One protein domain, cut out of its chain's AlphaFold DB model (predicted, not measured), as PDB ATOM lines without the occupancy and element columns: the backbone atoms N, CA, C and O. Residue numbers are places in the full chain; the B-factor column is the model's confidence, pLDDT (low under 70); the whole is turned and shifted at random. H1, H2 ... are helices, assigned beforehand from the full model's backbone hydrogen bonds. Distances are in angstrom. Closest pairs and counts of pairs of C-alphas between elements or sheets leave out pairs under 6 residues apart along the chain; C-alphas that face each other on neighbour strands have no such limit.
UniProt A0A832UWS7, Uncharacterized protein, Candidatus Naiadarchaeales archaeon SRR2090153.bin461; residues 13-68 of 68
ATOM      1  N   GLU A  13     161.808 108.110 114.979       91.00
ATOM      2  CA  GLU A  13     161.252 107.893 113.642       91.00
ATOM      3  C   GLU A  13     160.439 106.597 113.574       91.00
ATOM      4  O   GLU A  13     159.306 106.619 113.106       91.00
ATOM      5  N   VAL A  14     160.962 105.499 114.129       92.12
ATOM      6  CA  VAL A  14     160.269 104.203 114.187       92.12
ATOM      7  C   VAL A  14     158.984 104.314 115.010       92.12
ATOM      8  O   VAL A  14     157.932 103.867 114.560       92.12
ATOM      9  N   ILE A  15     159.029 104.973 116.172       93.19
ATOM     10  CA  ILE A  15     157.839 105.210 117.009       93.19
ATOM     11  C   ILE A  15     156.791 106.041 116.253       93.19
ATOM     12  O   ILE A  15     155.597 105.759 116.328       93.19
ATOM     13  N   ASN A  16     157.219 107.058 115.506       95.50
ATOM     14  CA  ASN A  16     156.310 107.888 114.725       95.50
ATOM     15  C   ASN A  16     155.629 107.096 113.597       95.50
ATOM     16  O   ASN A  16     154.429 107.246 113.387       95.50
ATOM     17  N   GLU A  17     156.369 106.233 112.898       95.81
ATOM     18  CA  GLU A  17     155.787 105.356 111.876       95.81
ATOM     19  C   GLU A  17     154.832 104.316 112.476       95.81
ATOM     20  O   GLU A  17     153.791 104.032 111.884       95.81
ATOM     21  N   LEU A  18     155.112 103.808 113.681       95.88
ATOM     22  CA  LEU A  18     154.178 102.941 114.403       95.88
ATOM     23  C   LEU A  18     152.866 103.660 114.737       95.88
ATOM     24  O   LEU A  18     151.804 103.096 114.491       95.88
ATOM     25  N   HIS A  19     152.910 104.907 115.216       96.56
ATOM     26  CA  HIS A  19     151.688 105.676 115.480       96.56
ATOM     27  C   HIS A  19     150.885 105.966 114.208       96.56
ATOM     28  O   HIS A  19     149.663 105.847 114.217       96.56
ATOM     29  N   LYS A  20     151.548 106.305 113.096       97.75
ATOM     30  CA  LYS A  20     150.862 106.472 111.804       97.75
ATOM     31  C   LYS A  20     150.211 105.174 111.344       97.75
ATOM     32  O   LYS A  20     149.086 105.188 110.862       97.75
ATOM     33  N   THR A  21     150.920 104.060 111.499       97.69
ATOM     34  CA  THR A  21     150.403 102.736 111.144       97.69
ATOM     35  C   THR A  21     149.190 102.389 111.999       97.69
ATOM     36  O   THR A  21     148.192 101.922 111.464       97.69
ATOM     37  N   GLN A  22     149.243 102.662 113.304       98.12
ATOM     38  CA  GLN A  22     148.106 102.487 114.204       98.12
ATOM     39  C   GLN A  22     146.899 103.319 113.754       98.12
ATOM     40  O   GLN A  22     145.822 102.756 113.608       98.12
ATOM     41  N   ALA A  23     147.083 104.614 113.481       98.25
ATOM     42  CA  ALA A  23     145.996 105.489 113.040       98.25
ATOM     43  C   ALA A  23     145.341 104.986 111.741       98.25
ATOM     44  O   ALA A  23     144.123 104.907 111.649       98.25
ATOM     45  N   LEU A  24     146.144 104.551 110.764       98.50
ATOM     46  CA  LEU A  24     145.624 103.969 109.523       98.50
ATOM     47  C   LEU A  24     144.843 102.670 109.760       98.50
ATOM     48  O   LEU A  24     143.871 102.396 109.061       98.50
ATOM     49  N   LEU A  25     145.274 101.845 110.720       98.50
ATOM     50  CA  LEU A  25     144.549 100.629 111.084       98.50
ATOM     51  C   LEU A  25     143.226 100.954 111.786       98.50
ATOM     52  O   LEU A  25     142.240 100.277 111.521       98.50
ATOM     53  N   GLU A  26     143.191 101.982 112.632       98.38
ATOM     54  CA  GLU A  26     141.963 102.472 113.268       98.38
ATOM     55  C   GLU A  26     140.962 102.972 112.213       98.38
ATOM     56  O   GLU A  26     139.841 102.471 112.162       98.38
ATOM     57  N   GLU A  27     141.393 103.832 111.284       98.19
ATOM     58  CA  GLU A  27     140.561 104.311 110.163       98.19
ATOM     59  C   GLU A  27     140.044 103.159 109.277       98.19
ATOM     60  O   GLU A  27     138.903 103.160 108.800       98.19
ATOM     61  N   LEU A  28     140.878 102.136 109.056       98.31
ATOM     62  CA  LEU A  28     140.476 100.949 108.306       98.31
ATOM     63  C   LEU A  28     139.408 100.140 109.052       98.31
ATOM     64  O   LEU A  28     138.477  99.646 108.413       98.31
ATOM     65  N   MET A  29     139.526  99.993 110.375       98.06
ATOM     66  CA  MET A  29     138.508  99.312 111.181       98.06
ATOM     67  C   MET A  29     137.178 100.067 111.149       98.06
ATOM     68  O   MET A  29     136.158  99.440 110.887       98.06
ATOM     69  N   GLU A  30     137.191 101.394 111.293       95.88
ATOM     70  CA  GLU A  30     135.981 102.223 111.168       95.88
ATOM     71  C   GLU A  30     135.309 102.042 109.798       95.88
ATOM     72  O   GLU A  30     134.093 101.888 109.697       95.88
ATOM     73  N   THR A  31     136.107 101.976 108.727       95.38
ATOM     74  CA  THR A  31     135.587 101.703 107.379       95.38
ATOM     75  C   THR A  31     134.918 100.328 107.303       95.38
ATOM     76  O   THR A  31     133.852 100.187 106.703       95.38
ATOM     77  N   ILE A  32     135.529  99.299 107.895       97.06
ATOM     78  CA  ILE A  32     134.968  97.942 107.934       97.06
ATOM     79  C   ILE A  32     133.665  97.909 108.742       97.06
ATOM     80  O   ILE A  32     132.727  97.223 108.336       97.06
ATOM     81  N   ASP A  33     133.582  98.653 109.843       95.25
ATOM     82  CA  ASP A  33     132.369  98.752 110.656       95.25
ATOM     83  C   ASP A  33     131.208  99.360 109.856       95.25
ATOM     84  O   ASP A  33     130.114  98.785 109.845       95.25
ATOM     85  N   ILE A  34     131.469 100.422 109.081       93.12
ATOM     86  CA  ILE A  34     130.477 101.014 108.169       93.12
ATOM     87  C   ILE A  34     130.018  99.999 107.122       93.12
ATOM     88  O   ILE A  34     128.820  99.802 106.914       93.12
ATOM     89  N   LEU A  35     130.962  99.303 106.479       94.31
ATOM     90  CA  LEU A  35     130.650  98.296 105.457       94.31
ATOM     91  C   LEU A  35     129.815  97.132 106.009       94.31
ATOM     92  O   LEU A  35     129.018  96.540 105.279       94.31
ATOM     93  N   ASN A  36     129.985  96.803 107.290       95.06
ATOM     94  CA  ASN A  36     129.232  95.755 107.970       95.06
ATOM     95  C   ASN A  36     127.876  96.225 108.512       95.06
ATOM     96  O   ASN A  36     127.104  95.383 108.974       95.06
ATOM     97  N   SER A  37     127.567  97.523 108.456       95.38
ATOM     98  CA  SER A  37     126.296  98.093 108.897       95.38
ATOM     99  C   SER A  37     125.337  98.270 107.711       95.38
ATOM    100  O   SER A  37     125.487  99.201 106.917       95.38
ATOM    101  N   PRO A  38     124.289  97.428 107.572       93.88
ATOM    102  CA  PRO A  38     123.331  97.565 106.473       93.88
ATOM    103  C   PRO A  38     122.587  98.904 106.498       93.88
ATOM    104  O   PRO A  38     122.184  99.406 105.451       93.88
ATOM    105  N   GLU A  39     122.388  99.483 107.686       94.56
ATOM    106  CA  GLU A  39     121.750 100.790 107.839       94.56
ATOM    107  C   GLU A  39     122.636 101.912 107.291       94.56
ATOM    108  O   GLU A  39     122.155 102.759 106.537       94.56
ATOM    109  N   GLU A  40     123.923 101.916 107.636       93.25
ATOM    110  CA  GLU A  40     124.855 102.944 107.167       93.25
ATOM    111  C   GLU A  40     125.118 102.815 105.670       93.25
ATOM    112  O   GLU A  40     125.081 103.818 104.956       93.25
ATOM    113  N   MET A  41     125.255 101.586 105.167       95.00
ATOM    114  CA  MET A  41     125.355 101.322 103.731       95.00
ATOM    115  C   MET A  41     124.128 101.825 102.967       95.00
ATOM    116  O   MET A  41     124.270 102.448 101.916       95.00
ATOM    117  N   LYS A  42     122.921 101.643 103.515       94.00
ATOM    118  CA  LYS A  42     121.700 102.180 102.906       94.00
ATOM    119  C   LYS A  42     121.697 103.712 102.877       94.00
ATOM    120  O   LYS A  42     121.375 104.296 101.845       94.00
ATOM    121  N   LYS A  43     122.082 104.370 103.976       91.19
ATOM    122  CA  LYS A  43     122.209 105.842 104.023       91.19
ATOM    123  C   LYS A  43     123.235 106.347 103.003       91.19
ATOM    124  O   LYS A  43     123.013 107.377 102.368       91.19
ATOM    125  N   LEU A  44     124.333 105.612 102.811       90.19
ATOM    126  CA  LEU A  44     125.351 105.921 101.810       90.19
ATOM    127  C   LEU A  44     124.787 105.834 100.380       90.19
ATOM    128  O   LEU A  44     125.008 106.734  99.571       90.19
ATOM    129  N   GLU A  45     124.025 104.782 100.072       92.44
ATOM    130  CA  GLU A  45     123.363 104.615  98.771       92.44
ATOM    131  C   GLU A  45     122.340 105.723  98.485       92.44
ATOM    132  O   GLU A  45     122.296 106.254  97.370       92.44
ATOM    133  N   GLU A  46     121.540 106.098  99.488       91.88
ATOM    134  CA  GLU A  46     120.582 107.207  99.403       91.88
ATOM    135  C   GLU A  46     121.305 108.535  99.122       91.88
ATOM    136  O   GLU A  46     120.930 109.261  98.199       91.88
ATOM    137  N   ALA A  47     122.405 108.808  99.828       89.12
ATOM    138  CA  ALA A  47     123.226 109.995  99.602       89.12
ATOM    139  C   ALA A  47     123.853 110.028  98.191       89.12
ATOM    140  O   ALA A  47     123.889 111.080  97.546       89.12
ATOM    141  N   GLU A  48     124.319 108.888  97.675       90.00
ATOM    142  CA  GLU A  48     124.843 108.778  96.307       90.00
ATOM    143  C   GLU A  48     123.751 108.992  95.244       90.00
ATOM    144  O   GLU A  48     123.996 109.628  94.212       90.00
ATOM    145  N   ALA A  49     122.532 108.502  95.484       89.94
ATOM    146  CA  ALA A  49     121.387 108.772  94.619       89.94
ATOM    147  C   ALA A  49     121.012 110.262  94.631       89.94
ATOM    148  O   ALA A  49     120.833 110.859  93.568       89.94
ATOM    149  N   ASP A  50     120.977 110.884  95.807       89.69
ATOM    150  CA  ASP A  50     120.687 112.309  95.958       89.69
ATOM    151  C   ASP A  50     121.706 113.181  95.228       89.69
ATOM    152  O   ASP A  50     121.328 114.053  94.442       89.69
ATOM    153  N   LYS A  51     122.999 112.881  95.382       87.50
ATOM    154  CA  LYS A  51     124.071 113.550  94.639       87.50
ATOM    155  C   LYS A  51     123.891 113.412  93.126       87.50
ATOM    156  O   LYS A  51     124.044 114.398  92.404       87.50
ATOM    157  N   ARG A  52     123.565 112.211  92.634       88.62
ATOM    158  CA  ARG A  52     123.348 111.944  91.200       88.62
ATOM    159  C   ARG A  52     122.160 112.721  90.641       88.62
ATOM    160  O   ARG A  52     122.220 113.202  89.513       88.62
ATOM    161  N   GLU A  53     121.097 112.842  91.423       92.12
ATOM    162  CA  GLU A  53     119.869 113.541  91.045       92.12
ATOM    163  C   GLU A  53     119.934 115.055  91.315       92.12
ATOM    164  O   GLU A  53     118.985 115.780  91.020       92.12
ATOM    165  N   GLY A  54     121.053 115.553  91.857       87.25
ATOM    166  CA  GLY A  54     121.216 116.955  92.240       87.25
ATOM    167  C   GLY A  54     120.316 117.368  93.408       87.25
ATOM    168  O   GLY A  54     120.079 118.561  93.612       87.25
ATOM    169  N   ARG A  55     119.798 116.399  94.172       81.25
ATOM    170  CA  ARG A  55     119.039 116.658  95.391       81.25
ATOM    171  C   ARG A  55     120.009 117.107  96.474       81.25
ATOM    172  O   ARG A  55     120.924 116.393  96.864       81.25
ATOM    173  N   VAL A  56     119.798 118.322  96.958       79.31
ATOM    174  CA  VAL A  56     120.494 118.869  98.124       79.31
ATOM    175  C   VAL A  56     119.500 118.936  99.266       79.31
ATOM    176  O   VAL A  56     118.421 119.518  99.124       79.31
ATOM    177  N   ARG A  57     119.864 118.341 100.405       74.62
ATOM    178  CA  ARG A  57     119.050 118.434 101.617       74.62
ATOM    179  C   ARG A  57     118.951 119.880 102.080       74.62
ATOM    180  O   ARG A  57     119.876 120.678 101.892       74.62
ATOM    181  N   LYS A  58     117.869 120.216 102.775       81.62
ATOM    182  CA  LYS A  58     117.782 121.528 103.417       81.62
ATOM    183  C   LYS A  58     118.688 121.558 104.640       81.62
ATOM    184  O   LYS A  58     118.725 120.614 105.426       81.62
ATOM    185  N   PHE A  59     119.351 122.688 104.862       79.50
ATOM    186  CA  PHE A  59     120.202 122.882 106.039       79.50
ATOM    187  C   PHE A  59     119.445 122.643 107.360       79.50
ATOM    188  O   PHE A  59     119.975 122.044 108.286       79.50
ATOM    189  N   SER A  60     118.161 123.006 107.425       84.88
ATOM    190  CA  SER A  60     117.305 122.736 108.588       84.88
ATOM    191  C   SER A  60     117.070 121.248 108.860       84.88
ATOM    192  O   SER A  60     116.840 120.864 110.001       84.88
ATOM    193  N   GLU A  61     117.064 120.414 107.818       82.06
ATOM    194  CA  GLU A  61     116.939 118.961 107.962       82.06
ATOM    195  C   GLU A  61     118.261 118.363 108.437       82.06
ATOM    196  O   GLU A  61     118.242 117.399 109.184       82.06
ATOM    197  N   PHE A  62     119.396 118.931 108.023       82.31
ATOM    198  CA  PHE A  62     120.725 118.520 108.483       82.31
ATOM    199  C   PHE A  62     120.929 118.776 109.976       82.31
ATOM    200  O   PHE A  62     121.383 117.891 110.691       82.31
ATOM    201  N   LEU A  63     120.520 119.952 110.464       86.88
ATOM    202  CA  LEU A  63     120.638 120.294 111.885       86.88
ATOM    203  C   LEU A  63     119.883 119.312 112.792       86.88
ATOM    204  O   LEU A  63     120.401 118.924 113.830       86.88
ATOM    205  N   LYS A  64     118.704 118.838 112.372       84.06
ATOM    206  CA  LYS A  64     117.922 117.860 113.145       84.06
ATOM    207  C   LYS A  64     118.599 116.497 113.283       84.06
ATOM    208  O   LYS A  64     118.341 115.816 114.260       84.06
ATOM    209  N   GLU A  65     119.418 116.092 112.318       75.94
ATOM    210  CA  GLU A  65     120.175 114.837 112.419       75.94
ATOM    211  C   GLU A  65     121.393 114.960 113.330       75.94
ATOM    212  O   GLU A  65     121.763 113.986 113.975       75.94
ATOM    213  N   ILE A  66     122.013 116.143 113.383       84.25
ATOM    214  CA  ILE A  66     123.153 116.397 114.271       84.25
ATOM    215  C   ILE A  66     122.692 116.518 115.724       84.25
ATOM    216  O   ILE A  66     123.380 116.041 116.624       84.25
ATOM    217  N   ASP A  67     121.544 117.158 115.950       77.38
ATOM    218  CA  ASP A  67     121.057 117.455 117.297       77.38
ATOM    219  C   ASP A  67     120.422 116.243 118.011       77.38
ATOM    220  O   ASP A  67     120.251 116.311 119.230       77.38
ATOM    221  N   GLY A  68     120.149 115.137 117.298       57.16
ATOM    222  CA  GLY A  68     119.631 113.876 117.857       57.16
ATOM    223  C   GLY A  68     118.137 113.880 118.160       57.16
ATOM    224  O   GLY A  68     117.738 114.424 119.213       57.16
TER     225      GLY A  68
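This is residues 13 to 68 of the 68 residues of an uncharacterized protein of Candidatus Naiadarchaeales archaeon SRR2090153.bin461 (UniProt A0A832UWS7). Three helices are strung out in an open chain: the long H1 meets H2 near their ends as an L, and beyond H2 a stretch without a named element folds back to the short H3, which touches no helix. H1 makes most of the length, and its residues 13 to 33 stick out free. The printed part has 56 residues, with three named helices in the order H1, H2, H3 and no named strand; the class is all helix. The whole is extended, with a radius of gyration of the C-alphas of 16.8 A and spans of 47 by 23 by 22 A.

Find C-alpha 13 at (161.252, 107.893, 113.642); from there H1, residues 13 to 36, runs 34.7 A to C-alpha 36 at (129.232, 95.755, 107.970). Next comes H2, residues 38 to 53, 22.5 A long. H3, residues 59 to 67, ends at C-alpha 67 at (121.057, 117.455, 117.297) after 12.5 A.

Look at Ile 34 and Glu 40, whose C-alphas, 6.0 A apart, are the closest of H1 and H2. These helices only just touch, with 3 pairs of C-alphas within 8 A, and touch only at the corner by their link, through residues 34 to 35 of H1 and 40 to 41 of H2 alone. Their lines are about perpendicular, at 86 degrees. H3 is apart from both H1 and H2. In H1 and H2 every O i to N i+4 pair is within hydrogen-bond range; in H3, 3 of 5 are.

The C-alphas of Glu 13 and Glu 53, the two farthest apart, are 47.5 A from each other. The printed part has no cut, and both links are tight. Look for low confidence at Gly 68, the chain's last residue, whose pLDDT is under 70; the mean of the printed part is 90.4.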